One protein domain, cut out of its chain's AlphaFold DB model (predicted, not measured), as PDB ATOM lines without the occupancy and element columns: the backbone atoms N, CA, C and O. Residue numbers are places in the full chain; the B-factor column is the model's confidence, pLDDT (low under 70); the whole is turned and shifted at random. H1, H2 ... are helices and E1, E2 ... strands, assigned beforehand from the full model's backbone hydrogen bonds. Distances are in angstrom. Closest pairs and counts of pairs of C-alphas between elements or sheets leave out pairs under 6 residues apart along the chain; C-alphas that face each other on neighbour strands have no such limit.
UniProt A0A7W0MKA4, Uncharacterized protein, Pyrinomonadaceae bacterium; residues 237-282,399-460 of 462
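What this domain is: This is residues 237 to 282 and 399 to 460 of the 462 residues of an uncharacterized protein of Pyrinomonadaceae bacterium (UniProt A0A7W0MKA4). A small hairpin of two strands, E1 and E2, sits at one end of H4 and H5, in a stack of four helices, H2 to H5, that fold back and forth one after another. H1 crosses H3, the helix in the middle, nearly at a right angle. The printed part has 108 residues, with two antiparallel strands followed by five named helices, and is mostly helix. It is compact, with a radius of gyration of the C-alphas of 12.5 A, and rounded, spanning 33 by 30 by 24 A.

Where its parts are: E1 is residues 237 to 240, beginning at C-alpha 237 (74.531, 43.020, 24.433), and E2 is residues 245 to 249. H1 is residues 262 to 274, 18.0 A long. H2 is residues 399 to 409, H3 residues 414 to 423, and H4 residues 427 to 439, 18.3 A long. H5, residues 445 to 459, is the longest helix at 20.7 A and ends at C-alpha 459 (86.075, 52.119, 47.746).

How they stand to each other: E1 and E2 form a hairpin, with N 239 and O 246 2.8 A apart, within hydrogen-bond range. The closest C-alphas of E2 and H1, those of Leu 248 and Lys 269, are 7.7 A apart. H1 touches H3, the hub, about perpendicular at 84 degrees, closest at C-alphas of Val 268 and Val 419, 6.3 A apart. H3 and H4 form a helical hairpin at a shallow tilt of 22 degrees, opposite ways; the C-alphas of Gly 418 and Ala 430 come to 4.1 A. H4 and H5 form another at 24 degrees, closest at C-alphas of Phe 434 and Leu 451, 5.5 A apart. H2 and H3 form a third at 9 degrees, closest at C-alphas of Glu 407 and Arg 417, 7.1 A apart. H2 is apart from H1, H4 and H5. In H1 to H5 every O i to N i+4 pair is within hydrogen-bond range.

The domain as a whole: The C-alphas of Arg 251 and Arg 459, the two farthest apart, are 34.1 A apart. Residues 283 to 398 are not printed, and C-alphas 282 and 399 are 14.7 A apart across the cut. The link from E2 to H1 is long, 12 residues. Only residue 460 has pLDDT under 70.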
ATOM      1  N   VAL A 237      75.149  42.104  23.466       90.88
ATOM      2  CA  VAL A 237      74.531  43.020  24.433       90.88
ATOM      3  C   VAL A 237      73.445  43.845  23.740       90.88
ATOM      4  O   VAL A 237      73.671  44.387  22.660       90.88
ATOM      5  N   ALA A 238      72.299  44.022  24.399       93.94
ATOM      6  CA  ALA A 238      71.304  45.041  24.067       93.94
ATOM      7  C   ALA A 238      70.842  45.730  25.362       93.94
ATOM      8  O   ALA A 238      70.506  45.048  26.329       93.94
ATOM      9  N   LEU A 239      70.852  47.066  25.393       95.75
ATOM     10  CA  LEU A 239      70.511  47.883  26.563       95.75
ATOM     11  C   LEU A 239      69.519  48.983  26.184       95.75
ATOM     12  O   LEU A 239      69.697  49.665  25.177       95.75
ATOM     13  N   ASN A 240      68.511  49.201  27.022       96.00
ATOM     14  CA  ASN A 240      67.656  50.383  26.970       96.00
ATOM     15  C   ASN A 240      68.380  51.521  27.714       96.00
ATOM     16  O   ASN A 240      68.669  51.379  28.901       96.00
ATOM     17  N   ASP A 241      68.703  52.622  27.037       94.31
ATOM     18  CA  ASP A 241      69.627  53.658  27.533       94.31
ATOM     19  C   ASP A 241      69.033  55.075  27.425       94.31
ATOM     20  O   ASP A 241      69.675  56.002  26.938       94.31
ATOM     21  N   GLY A 242      67.765  55.227  27.822       82.75
ATOM     22  CA  GLY A 242      67.054  56.508  27.970       82.75
ATOM     23  C   GLY A 242      66.732  57.260  26.668       82.75
ATOM     24  O   GLY A 242      65.581  57.611  26.438       82.75
ATOM     25  N   GLY A 243      67.723  57.501  25.810       73.75
ATOM     26  CA  GLY A 243      67.583  58.098  24.476       73.75
ATOM     27  C   GLY A 243      67.393  57.086  23.341       73.75
ATOM     28  O   GLY A 243      67.235  57.486  22.192       73.75
ATOM     29  N   GLY A 244      67.418  55.784  23.637       87.56
ATOM     30  CA  GLY A 244      67.227  54.727  22.645       87.56
ATOM     31  C   GLY A 244      67.647  53.349  23.151       87.56
ATOM     32  O   GLY A 244      67.788  53.125  24.357       87.56
ATOM     33  N   ARG A 245      67.867  52.420  22.215       93.00
ATOM     34  CA  ARG A 245      68.478  51.113  22.479       93.00
ATOM     35  C   ARG A 245      69.904  51.088  21.937       93.00
ATOM     36  O   ARG A 245      70.107  51.271  20.741       93.00
ATOM     37  N   VAL A 246      70.864  50.801  22.808       93.94
ATOM     38  CA  VAL A 246      72.262  50.546  22.443       93.94
ATOM     39  C   VAL A 246      72.439  49.047  22.237       93.94
ATOM     40  O   VAL A 246      72.001  48.262  23.081       93.94
ATOM     41  N   THR A 247      73.086  48.628  21.148       93.44
ATOM     42  CA  THR A 247      73.424  47.209  20.931       93.44
ATOM     43  C   THR A 247      74.894  47.021  20.587       93.44
ATOM     44  O   THR A 247      75.525  47.911  20.017       93.44
ATOM     45  N   LEU A 248      75.427  45.857  20.954       91.94
ATOM     46  CA  LEU A 248      76.745  45.369  20.575       91.94
ATOM     47  C   LEU A 248      76.582  43.936  20.051       91.94
ATOM     48  O   LEU A 248      76.161  43.050  20.799       91.94
ATOM     49  N   ASP A 249      76.896  43.702  18.777       88.75
ATOM     50  CA  ASP A 249      76.891  42.351  18.198       88.75
ATOM     51  C   ASP A 249      78.173  41.566  18.562       88.75
ATOM     52  O   ASP A 249      79.135  42.113  19.113       88.75
ATOM     53  N   ARG A 250      78.222  40.267  18.235       86.38
ATOM     54  CA  ARG A 250      79.430  39.435  18.431       86.38
ATOM     55  C   ARG A 250      80.639  39.836  17.571       86.38
ATOM     56  O   ARG A 250      81.749  39.413  17.875       86.38
ATOM     57  N   ARG A 251      80.458  40.658  16.530       82.69
ATOM     58  CA  ARG A 251      81.547  41.254  15.727       82.69
ATOM     59  C   ARG A 251      82.083  42.543  16.381       82.69
ATOM     60  O   ARG A 251      83.115  43.079  15.980       82.69
ATOM     61  N   GLY A 252      81.411  43.031  17.425       83.69
ATOM     62  CA  GLY A 252      81.729  44.253  18.147       83.69
ATOM     63  C   GLY A 252      81.218  45.526  17.465       83.69
ATOM     64  O   GLY A 252      81.753  46.602  17.745       83.69
ATOM     65  N   ASN A 253      80.240  45.443  16.567       87.06
ATOM     66  CA  ASN A 253      79.577  46.609  15.991       87.06
ATOM     67  C   ASN A 253      78.665  47.243  17.046       87.06
ATOM     68  O   ASN A 253      77.826  46.557  17.625       87.06
ATOM     69  N   LEU A 254      78.858  48.537  17.316       89.69
ATOM     70  CA  LEU A 254      78.145  49.291  18.349       89.69
ATOM     71  C   LEU A 254      77.109  50.211  17.689       89.69
ATOM     72  O   LEU A 254      77.485  51.089  16.914       89.69
ATOM     73  N   THR A 255      75.826  50.039  18.005       90.88
ATOM     74  CA  THR A 255      74.729  50.869  17.464       90.88
ATOM     75  C   THR A 255      73.951  51.573  18.577       90.88
ATOM     76  O   THR A 255      74.127  51.270  19.756       90.88
ATOM     77  N   GLY A 256      73.119  52.557  18.216       86.31
ATOM     78  CA  GLY A 256      72.330  53.356  19.168       86.31
ATOM     79  C   GLY A 256      73.067  54.542  19.806       86.31
ATOM     80  O   GLY A 256      72.489  55.235  20.631       86.31
ATOM     81  N   LEU A 257      74.321  54.801  19.413       84.50
ATOM     82  CA  LEU A 257      75.170  55.890  19.932       84.50
ATOM     83  C   LEU A 257      75.688  56.807  18.808       84.50
ATOM     84  O   LEU A 257      76.868  57.168  18.746       84.50
ATOM     85  N   VAL A 258      74.790  57.155  17.884       79.69
ATOM     86  CA  VAL A 258      75.041  58.122  16.804       79.69
ATOM     87  C   VAL A 258      75.246  59.511  17.417       79.69
ATOM     88  O   VAL A 258      74.472  59.921  18.275       79.69
ATOM     89  N   GLY A 259      76.290  60.228  16.991       80.44
ATOM     90  CA  GLY A 259      76.649  61.562  17.499       80.44
ATOM     91  C   GLY A 259      77.779  61.582  18.539       80.44
ATOM     92  O   GLY A 259      78.438  62.611  18.686       80.44
ATOM     93  N   LEU A 260      78.088  60.452  19.190       83.19
ATOM     94  CA  LEU A 260      79.303  60.343  20.005       83.19
ATOM     95  C   LEU A 260      80.565  60.410  19.133       83.19
ATOM     96  O   LEU A 260      80.606  59.868  18.030       83.19
ATOM     97  N   SER A 261      81.638  61.002  19.670       84.06
ATOM     98  CA  SER A 261      82.957  60.955  19.027       84.06
ATOM     99  C   SER A 261      83.473  59.509  18.910       84.06
ATOM    100  O   SER A 261      83.190  58.700  19.802       84.06
ATOM    101  N   PRO A 262      84.311  59.177  17.906       85.94
ATOM    102  CA  PRO A 262      84.887  57.835  17.766       85.94
ATOM    103  C   PRO A 262      85.616  57.350  19.029       85.94
ATOM    104  O   PRO A 262      85.489  56.194  19.420       85.94
ATOM    105  N   SER A 263      86.303  58.257  19.733       84.19
ATOM    106  CA  SER A 263      86.944  57.988  21.028       84.19
ATOM    107  C   SER A 263      85.952  57.608  22.136       84.19
ATOM    108  O   SER A 263      86.222  56.697  22.918       84.19
ATOM    109  N   SER A 264      84.785  58.257  22.185       86.38
ATOM    110  CA  SER A 264      83.716  57.945  23.143       86.38
ATOM    111  C   SER A 264      83.014  56.631  22.785       86.38
ATOM    112  O   SER A 264      82.779  55.802  23.661       86.38
ATOM    113  N   GLN A 265      82.751  56.381  21.497       90.06
ATOM    114  CA  GLN A 265      82.213  55.102  21.017       90.06
ATOM    115  C   GLN A 265      83.171  53.937  21.316       90.06
ATOM    116  O   GLN A 265      82.742  52.894  21.807       90.06
ATOM    117  N   GLN A 266      84.480  54.115  21.103       90.88
ATOM    118  CA  GLN A 266      85.497  53.117  21.443       90.88
ATOM    119  C   GLN A 266      85.583  52.876  22.959       90.88
ATOM    120  O   GLN A 266      85.730  51.729  23.389       90.88
ATOM    121  N   ALA A 267      85.444  53.925  23.779       90.50
ATOM    122  CA  ALA A 267      85.381  53.804  25.233       90.50
ATOM    123  C   ALA A 267      84.155  52.999  25.694       90.50
ATOM    124  O   ALA A 267      84.304  52.072  26.492       90.50
ATOM    125  N   VAL A 268      82.967  53.281  25.144       93.25
ATOM    126  CA  VAL A 268      81.745  52.515  25.442       93.25
ATOM    127  C   VAL A 268      81.859  51.072  24.941       93.25
ATOM    128  O   VAL A 268      81.556  50.152  25.697       93.25
ATOM    129  N   LYS A 269      82.384  50.833  23.728       92.56
ATOM    130  CA  LYS A 269      82.662  49.478  23.214       92.56
ATOM    131  C   LYS A 269      83.572  48.699  24.170       92.56
ATOM    132  O   LYS A 269      83.243  47.572  24.524       92.56
ATOM    133  N   LYS A 270      84.672  49.302  24.638       93.00
ATOM    134  CA  LYS A 270      85.597  48.677  25.601       93.00
ATOM    135  C   LYS A 270      84.942  48.413  26.962       93.00
ATOM    136  O   LYS A 270      85.210  47.378  27.571       93.00
ATOM    137  N   ALA A 271      84.075  49.312  27.427       94.62
ATOM    138  CA  ALA A 271      83.309  49.119  28.654       94.62
ATOM    139  C   ALA A 271      82.323  47.942  28.527       94.62
ATOM    140  O   ALA A 271      82.288  47.075  29.397       94.62
ATOM    141  N   LEU A 272      81.584  47.852  27.416       94.19
ATOM    142  CA  LEU A 272      80.632  46.767  27.162       94.19
ATOM    143  C   LEU A 272      81.292  45.402  26.898       94.19
ATOM    144  O   LEU A 272      80.702  44.387  27.256       94.19
ATOM    145  N   THR A 273      82.497  45.340  26.317       91.44
ATOM    146  CA  THR A 273      83.201  44.055  26.126       91.44
ATOM    147  C   THR A 273      83.902  43.558  27.389       91.44
ATOM    148  O   THR A 273      83.905  42.358  27.646       91.44
ATOM    149  N   SER A 274      84.495  44.451  28.190       92.31
ATOM    150  CA  SER A 274      85.261  44.061  29.388       92.31
ATOM    151  C   SER A 274      84.446  44.041  30.685       92.31
ATOM    152  O   SER A 274      84.804  43.336  31.627       92.31
ATOM    153  N   GLY A 275      83.358  44.811  30.763       92.81
ATOM    154  CA  GLY A 275      82.617  45.053  32.004       92.81
ATOM    155  C   GLY A 275      83.318  45.980  32.999       92.81
ATOM    156  O   GLY A 275      82.863  46.070  34.138       92.81
ATOM    157  N   ALA A 276      84.385  46.666  32.584       93.44
ATOM    158  CA  ALA A 276      85.137  47.623  33.390       93.44
ATOM    159  C   ALA A 276      85.332  48.950  32.638       93.44
ATOM    160  O   ALA A 276      85.450  48.977  31.411       93.44
ATOM    161  N   VAL A 277      85.396  50.060  33.371       92.75
ATOM    162  CA  VAL A 277      85.622  51.395  32.798       92.75
ATOM    163  C   VAL A 277      87.076  51.838  32.933       92.75
ATOM    164  O   VAL A 277      87.789  51.478  33.871       92.75
ATOM    165  N   ALA A 278      87.531  52.652  31.980       90.06
ATOM    166  CA  ALA A 278      88.803  53.352  32.102       90.06
ATOM    167  C   ALA A 278      88.659  54.540  33.067       90.06
ATOM    168  O   ALA A 278      87.664  55.258  33.017       90.06
ATOM    169  N   THR A 279      89.673  54.760  33.902       87.12
ATOM    170  CA  THR A 279      89.769  55.879  34.854       87.12
ATOM    171  C   THR A 279      91.134  56.570  34.722       87.12
ATOM    172  O   THR A 279      92.074  55.926  34.245       87.12
ATOM    173  N   PRO A 280      91.287  57.846  35.131       83.94
ATOM    174  CA  PRO A 280      92.587  58.523  35.149       83.94
ATOM    175  C   PRO A 280      93.618  57.766  35.995       83.94
ATOM    176  O   PRO A 280      93.262  57.226  37.041       83.94
ATOM    177  N   ARG A 281      94.893  57.758  35.575       71.75
ATOM    178  CA  ARG A 281      95.983  57.092  36.323       71.75
ATOM    179  C   ARG A 281      96.182  57.721  37.714       71.75
ATOM    180  O   ARG A 281      96.127  57.006  38.707       71.75
ATOM    181  N   GLY A 282      96.240  59.053  37.789       70.69
ATOM    182  CA  GLY A 282      96.391  59.791  39.052       70.69
ATOM    183  C   GLY A 282      95.164  59.838  39.973       70.69
ATOM    184  O   GLY A 282      95.203  60.489  41.013       70.69
ATOM    185  N   GLN A 399      88.113  68.503  30.149       91.06
ATOM    186  CA  GLN A 399      87.162  67.435  30.465       91.06
ATOM    187  C   GLN A 399      85.776  67.999  30.808       91.06
ATOM    188  O   GLN A 399      84.773  67.489  30.316       91.06
ATOM    189  N   ALA A 400      85.696  69.093  31.574       92.81
ATOM    190  CA  ALA A 400      84.438  69.780  31.867       92.81
ATOM    191  C   ALA A 400      83.755  70.306  30.590       92.81
ATOM    192  O   ALA A 400      82.540  70.168  30.429       92.81
ATOM    193  N   ALA A 401      84.528  70.859  29.648       91.06
ATOM    194  CA  ALA A 401      84.022  71.288  28.347       91.06
ATOM    195  C   ALA A 401      83.563  70.107  27.468       91.06
ATOM    196  O   ALA A 401      82.528  70.213  26.807       91.06
ATOM    197  N   GLN A 402      84.282  68.979  27.480       89.31
ATOM    198  CA  GLN A 402      83.903  67.761  26.757       89.31
ATOM    199  C   GLN A 402      82.612  67.142  27.316       89.31
ATOM    200  O   GLN A 402      81.696  66.857  26.546       89.31
ATOM    201  N   LEU A 403      82.504  66.986  28.640       92.81
ATOM    202  CA  LEU A 403      81.316  66.423  29.291       92.81
ATOM    203  C   LEU A 403      80.072  67.286  29.052       92.81
ATOM    204  O   LEU A 403      79.032  66.746  28.693       92.81
ATOM    205  N   ARG A 404      80.191  68.621  29.119       93.81
ATOM    206  CA  ARG A 404      79.108  69.547  28.732       93.81
ATOM    207  C   ARG A 404      78.584  69.302  27.312       93.81
ATOM    208  O   ARG A 404      77.379  69.369  27.094       93.81
ATOM    209  N   ARG A 405      79.469  69.045  26.337       90.62
ATOM    210  CA  ARG A 405      79.066  68.753  24.945       90.62
ATOM    211  C   ARG A 405      78.370  67.396  24.840       90.62
ATOM    212  O   ARG A 405      77.346  67.298  24.175       90.62
ATOM    213  N   LEU A 406      78.901  66.376  25.519       90.69
ATOM    214  CA  LEU A 406      78.320  65.031  25.550       90.69
ATOM    215  C   LEU A 406      76.928  65.026  26.197       90.69
ATOM    216  O   LEU A 406      76.024  64.383  25.683       90.69
ATOM    217  N   GLU A 407      76.734  65.776  27.279       92.12
ATOM    218  CA  GLU A 407      75.437  65.927  27.954       92.12
ATOM    219  C   GLU A 407      74.413  66.688  27.112       92.12
ATOM    220  O   GLU A 407      73.241  66.326  27.117       92.12
ATOM    221  N   ALA A 408      74.841  67.710  26.366       91.88
ATOM    222  CA  ALA A 408      73.964  68.434  25.450       91.88
ATOM    223  C   ALA A 408      73.538  67.574  24.243       91.88
ATOM    224  O   ALA A 408      72.401  67.680  23.791       91.88
ATOM    225  N   ALA A 409      74.428  66.714  23.736       88.31
ATOM    226  CA  ALA A 409      74.139  65.807  22.622       88.31
ATOM    227  C   ALA A 409      73.375  64.535  23.045       88.31
ATOM    228  O   ALA A 409      72.584  64.001  22.270       88.31
ATOM    229  N   HIS A 410      73.603  64.045  24.269       88.62
ATOM    230  CA  HIS A 410      73.064  62.778  24.773       88.62
ATOM    231  C   HIS A 410      72.522  62.919  26.210       88.62
ATOM    232  O   HIS A 410      73.002  62.239  27.125       88.62
ATOM    233  N   PRO A 411      71.513  63.781  26.445       89.81
ATOM    234  CA  PRO A 411      71.043  64.111  27.793       89.81
ATOM    235  C   PRO A 411      70.531  62.895  28.572       89.81
ATOM    236  O   PRO A 411      70.663  62.853  29.793       89.81
ATOM    237  N   THR A 412      69.993  61.889  27.884       92.12
ATOM    238  CA  THR A 412      69.371  60.693  28.472       92.12
ATOM    239  C   THR A 412      70.219  59.416  28.387       92.12
ATOM    240  O   THR A 412      69.798  58.401  28.932       92.12
ATOM    241  N   SER A 413      71.406  59.439  27.759       94.69
ATOM    242  CA  SER A 413      72.284  58.256  27.674       94.69
ATOM    243  C   SER A 413      73.084  58.074  28.964       94.69
ATOM    244  O   SER A 413      74.140  58.682  29.167       94.69
ATOM    245  N   HIS A 414      72.582  57.211  29.842       96.56
ATOM    246  CA  HIS A 414      73.243  56.839  31.089       96.56
ATOM    247  C   HIS A 414      74.519  56.021  30.837       96.56
ATOM    248  O   HIS A 414      75.489  56.141  31.584       96.56
ATOM    249  N   LEU A 415      74.571  55.224  29.766       96.88
ATOM    250  CA  LEU A 415      75.766  54.479  29.377       96.88
ATOM    251  C   LEU A 415      76.895  55.411  28.926       96.88
ATOM    252  O   LEU A 415      78.006  55.302  29.448       96.88
ATOM    253  N   ALA A 416      76.633  56.336  27.993       94.81
ATOM    254  CA  ALA A 416      77.662  57.257  27.509       94.81
ATOM    255  C   ALA A 416      78.134  58.195  28.627       94.81
ATOM    256  O   ALA A 416      79.339  58.318  28.859       94.81
ATOM    257  N   ARG A 417      77.194  58.795  29.375       96.06
ATOM    258  CA  ARG A 417      77.513  59.659  30.521       96.06
ATOM    259  C   ARG A 417      78.293  58.895  31.591       96.06
ATOM    260  O   ARG A 417      79.348  59.363  32.003       96.06
ATOM    261  N   GLY A 418      77.855  57.695  31.978       96.62
ATOM    262  CA  GLY A 418      78.531  56.871  32.984       96.62
ATOM    263  C   GLY A 418      79.966  56.489  32.606       96.62
ATOM    264  O   GLY A 418      80.876  56.619  33.428       96.62
ATOM    265  N   VAL A 419      80.201  56.091  31.349       96.25
ATOM    266  CA  VAL A 419      81.551  55.780  30.845       96.25
ATOM    267  C   VAL A 419      82.432  57.032  30.825       96.25
ATOM    268  O   VAL A 419      83.547  56.994  31.346       96.25
ATOM    269  N   SER A 420      81.952  58.157  30.289       94.94
ATOM    270  CA  SER A 420      82.759  59.381  30.207       94.94
ATOM    271  C   SER A 420      82.996  60.052  31.566       94.94
ATOM    272  O   SER A 420      84.071  60.609  31.784       94.94
ATOM    273  N   TYR A 421      82.064  59.945  32.517       95.81
ATOM    274  CA  TYR A 421      82.278  60.364  33.907       95.81
ATOM    275  C   TYR A 421      83.378  59.541  34.582       95.81
ATOM    276  O   TYR A 421      84.255  60.117  35.227       95.81
ATOM    277  N   ALA A 422      83.409  58.219  34.378       94.19
ATOM    278  CA  ALA A 422      84.488  57.382  34.896       94.19
ATOM    279  C   ALA A 422      85.850  57.742  34.275       94.19
ATOM    280  O   ALA A 422      86.834  57.883  35.005       94.19
ATOM    281  N   GLN A 423      85.900  57.996  32.962       92.12
ATOM    282  CA  GLN A 423      87.116  58.467  32.280       92.12
ATOM    283  C   GLN A 423      87.614  59.825  32.798       92.12
ATOM    284  O   GLN A 423      88.815  60.077  32.769       92.12
ATOM    285  N   ALA A 424      86.716  60.670  33.305       91.75
ATOM    286  CA  ALA A 424      87.033  61.937  33.963       91.75
ATOM    287  C   ALA A 424      87.308  61.808  35.481       91.75
ATOM    288  O   ALA A 424      87.524  62.809  36.158       91.75
ATOM    289  N   GLY A 425      87.278  60.592  36.042       91.31
ATOM    290  CA  GLY A 425      87.473  60.335  37.477       91.31
ATOM    291  C   GLY A 425      86.281  60.699  38.374       91.31
ATOM    292  O   GLY A 425      86.384  60.589  39.596       91.31
ATOM    293  N   LEU A 426      85.146  61.094  37.791       94.44
ATOM    294  CA  LEU A 426      83.901  61.438  38.482       94.44
ATOM    295  C   LEU A 426      83.148  60.161  38.900       94.44
ATOM    296  O   LEU A 426      82.087  59.835  38.364       94.44
ATOM    297  N   LEU A 427      83.725  59.380  39.818       92.44
ATOM    298  CA  LEU A 427      83.214  58.041  40.143       92.44
ATOM    299  C   LEU A 427      81.818  58.052  40.779       92.44
ATOM    300  O   LEU A 427      81.037  57.132  40.538       92.44
ATOM    301  N   ASP A 428      81.476  59.079  41.559       90.94
ATOM    302  CA  ASP A 428      80.127  59.211  42.117       90.94
ATOM    303  C   ASP A 428      79.089  59.556  41.047       90.94
ATOM    304  O   ASP A 428      77.976  59.033  41.092       90.94
ATOM    305  N   ASP A 429      79.436  60.381  40.059       94.75
ATOM    306  CA  ASP A 429      78.585  60.665  38.902       94.75
ATOM    307  C   ASP A 429      78.400  59.404  38.051       94.75
ATOM    308  O   ASP A 429      77.267  58.986  37.815       94.75
ATOM    309  N   ALA A 430      79.492  58.716  37.700       96.69
ATOM    310  CA  ALA A 430      79.453  57.454  36.959       96.69
ATOM    311  C   ALA A 430      78.598  56.381  37.660       96.69
ATOM    312  O   ALA A 430      77.801  55.693  37.020       96.69
ATOM    313  N   ALA A 431      78.702  56.269  38.989       96.12
ATOM    314  CA  ALA A 431      77.897  55.336  39.772       96.12
ATOM    315  C   ALA A 431      76.406  55.718  39.824       96.12
ATOM    316  O   ALA A 431      75.567  54.834  39.993       96.12
ATOM    317  N   ARG A 432      76.036  57.002  39.706       96.56
ATOM    318  CA  ARG A 432      74.621  57.407  39.588       96.56
ATOM    319  C   ARG A 432      74.059  57.012  38.224       96.56
ATOM    320  O   ARG A 432      73.023  56.351  38.189       96.56
ATOM    321  N   GLU A 433      74.774  57.298  37.137       97.75
ATOM    322  CA  GLU A 433      74.339  56.910  35.787       97.75
ATOM    323  C   GLU A 433      74.216  55.385  35.640       97.75
ATOM    324  O   GLU A 433      73.179  54.887  35.206       97.75
ATOM    325  N   PHE A 434      75.204  54.601  36.089       98.12
ATOM    326  CA  PHE A 434      75.119  53.137  35.995       98.12
ATOM    327  C   PHE A 434      74.049  52.508  36.905       98.12
ATOM    328  O   PHE A 434      73.592  51.404  36.607       98.12
ATOM    329  N   ARG A 435      73.582  53.188  37.964       98.06
ATOM    330  CA  ARG A 435      72.383  52.756  38.710       98.06
ATOM    331  C   ARG A 435      71.095  53.026  37.929       98.06
ATOM    332  O   ARG A 435      70.234  52.151  37.906       98.06
ATOM    333  N   ALA A 436      70.980  54.170  37.253       97.38
ATOM    334  CA  ALA A 436      69.844  54.458  36.372       97.38
ATOM    335  C   ALA A 436      69.791  53.482  35.180       97.38
ATOM    336  O   ALA A 436      68.750  52.886  34.905       97.38
ATOM    337  N   LEU A 437      70.942  53.208  34.554       97.69
ATOM    338  CA  LEU A 437      71.070  52.196  33.502       97.69
ATOM    339  C   LEU A 437      70.705  50.786  33.997       97.69
ATOM    340  O   LEU A 437      70.104  50.016  33.249       97.69
ATOM    341  N   LEU A 438      71.037  50.432  35.246       97.94
ATOM    342  CA  LEU A 438      70.662  49.137  35.828       97.94
ATOM    343  C   LEU A 438      69.157  49.053  36.112       97.94
ATOM    344  O   LEU A 438      68.566  48.003  35.880       97.94
ATOM    345  N   ALA A 439      68.524  50.145  36.549       97.31
ATOM    346  CA  ALA A 439      67.072  50.207  36.722       97.31
ATOM    347  C   ALA A 439      66.323  50.030  35.385       97.31
ATOM    348  O   ALA A 439      65.323  49.318  35.333       97.31
ATOM    349  N   ALA A 440      66.850  50.589  34.288       96.62
ATOM    350  CA  ALA A 440      66.325  50.381  32.933       96.62
ATOM    351  C   ALA A 440      66.640  48.989  32.336       96.62
ATOM    352  O   ALA A 440      66.066  48.610  31.311       96.62
ATOM    353  N   ASN A 441      67.554  48.221  32.950       97.12
ATOM    354  CA  ASN A 441      67.998  46.905  32.476       97.12
ATOM    355  C   ASN A 441      68.247  45.909  33.641       97.12
ATOM    356  O   ASN A 441      69.378  45.434  33.790       97.12
ATOM    357  N   PRO A 442      67.242  45.544  34.469       96.94
ATOM    358  CA  PRO A 442      67.481  44.865  35.756       96.94
ATOM    359  C   PRO A 442      68.201  43.511  35.664       96.94
ATOM    360  O   PRO A 442      68.936  43.128  36.578       96.94
ATOM    361  N   GLN A 443      68.018  42.791  34.553       95.50
ATOM    362  CA  GLN A 443      68.647  41.493  34.282       95.50
ATOM    363  C   GLN A 443      70.065  41.603  33.683       95.50
ATOM    364  O   GLN A 443      70.755  40.594  33.577       95.50
ATOM    365  N   SER A 444      70.539  42.802  33.323       96.12
ATOM    366  CA  SER A 444      71.787  42.986  32.574       96.12
ATOM    367  C   SER A 444      73.047  42.802  33.426       96.12
ATOM    368  O   SER A 444      73.468  43.690  34.176       96.12
ATOM    369  N   ASP A 445      73.711  41.657  33.261       95.38
ATOM    370  CA  ASP A 445      74.974  41.362  33.941       95.38
ATOM    371  C   ASP A 445      76.120  42.295  33.546       95.38
ATOM    372  O   ASP A 445      76.983  42.576  34.379       95.38
ATOM    373  N   ILE A 446      76.140  42.813  32.313       95.81
ATOM    374  CA  ILE A 446      77.183  43.752  31.883       95.81
ATOM    375  C   ILE A 446      77.058  45.096  32.612       95.81
ATOM    376  O   ILE A 446      78.051  45.601  33.133       95.81
ATOM    377  N   VAL A 447      75.840  45.622  32.781       97.19
ATOM    378  CA  VAL A 447      75.609  46.839  33.582       97.19
ATOM    379  C   VAL A 447      75.910  46.577  35.061       97.19
ATOM    380  O   VAL A 447      76.547  47.392  35.728       97.19
ATOM    381  N   ARG A 448      75.553  45.390  35.568       97.88
ATOM    382  CA  ARG A 448      75.894  44.954  36.930       97.88
ATOM    383  C   ARG A 448      77.408  44.794  37.139       97.88
ATOM    384  O   ARG A 448      77.879  44.967  38.262       97.88
ATOM    385  N   LYS A 449      78.194  44.453  36.110       97.25
ATOM    386  CA  LYS A 449      79.672  44.479  36.146       97.25
ATOM    387  C   LYS A 449      80.192  45.921  36.184       97.25
ATOM    388  O   LYS A 449      80.902  46.253  37.129       97.25
ATOM    389  N   LEU A 450      79.744  46.783  35.268       97.50
ATOM    390  CA  LEU A 450      80.166  48.191  35.180       97.50
ATOM    391  C   LEU A 450      79.915  48.976  36.477       97.50
ATOM    392  O   LEU A 450      80.808  49.668  36.966       97.50
ATOM    393  N   LEU A 451      78.735  48.819  37.086       97.75
ATOM    394  CA  LEU A 451      78.432  49.443  38.375       97.75
ATOM    395  C   LEU A 451      79.358  48.931  39.492       97.75
ATOM    396  O   LEU A 451      79.856  49.729  40.284       97.75
ATOM    397  N   ARG A 452      79.625  47.615  39.549       96.44
ATOM    398  CA  ARG A 452      80.536  47.021  40.545       96.44
ATOM    399  C   ARG A 452      81.984  47.472  40.355       96.44
ATOM    400  O   ARG A 452      82.657  47.686  41.356       96.44
ATOM    401  N   ASP A 453      82.449  47.652  39.121       94.94
ATOM    402  CA  ASP A 453      83.788  48.177  38.824       94.94
ATOM    403  C   ASP A 453      83.946  49.625  39.327       94.94
ATOM    404  O   ASP A 453      84.869  49.908  40.091       94.94
ATOM    405  N   VAL A 454      82.997  50.523  39.023       93.81
ATOM    406  CA  VAL A 454      83.015  51.902  39.554       93.81
ATOM    407  C   VAL A 454      82.898  51.932  41.082       93.81
ATOM    408  O   VAL A 454      83.631  52.668  41.742       93.81
ATOM    409  N   GLU A 455      82.011  51.129  41.676       92.44
ATOM    410  CA  GLU A 455      81.872  51.055  43.136       92.44
ATOM    411  C   GLU A 455      83.119  50.490  43.826       92.44
ATOM    412  O   GLU A 455      83.463  50.944  44.918       92.44
ATOM    413  N   ALA A 456      83.809  49.526  43.209       89.88
ATOM    414  CA  ALA A 456      85.074  49.005  43.711       89.88
ATOM    415  C   ALA A 456      86.161  50.084  43.658       89.88
ATOM    416  O   ALA A 456      86.817  50.321  44.671       89.88
ATOM    417  N   ARG A 457      86.282  50.801  42.529       86.50
ATOM    418  CA  ARG A 457      87.208  51.937  42.379       86.50
ATOM    419  C   ARG A 457      86.917  53.050  43.385       86.50
ATOM    420  O   ARG A 457      87.855  53.559  43.972       86.50
ATOM    421  N   ARG A 458      85.649  53.377  43.671       83.06
ATOM    422  CA  ARG A 458      85.292  54.380  44.699       83.06
ATOM    423  C   ARG A 458      85.722  53.956  46.110       83.06
ATOM    424  O   ARG A 458      86.075  54.802  46.920       83.06
ATOM    425  N   ARG A 459      85.677  52.656  46.427       77.44
ATOM    426  CA  ARG A 459      86.075  52.119  47.746       77.44
ATOM    427  C   ARG A 459      87.584  51.899  47.876       77.44
ATOM    428  O   ARG A 459      88.090  51.898  48.994       77.44
ATOM    429  N   ARG A 460      88.275  51.639  46.761       64.62
ATOM    430  CA  ARG A 460      89.729  51.461  46.652       64.62
ATOM    431  C   ARG A 460      90.199  51.896  45.255       64.62
ATOM    432  O   ARG A 460      90.215  51.056  44.347       64.62
TER     433      ARG A 460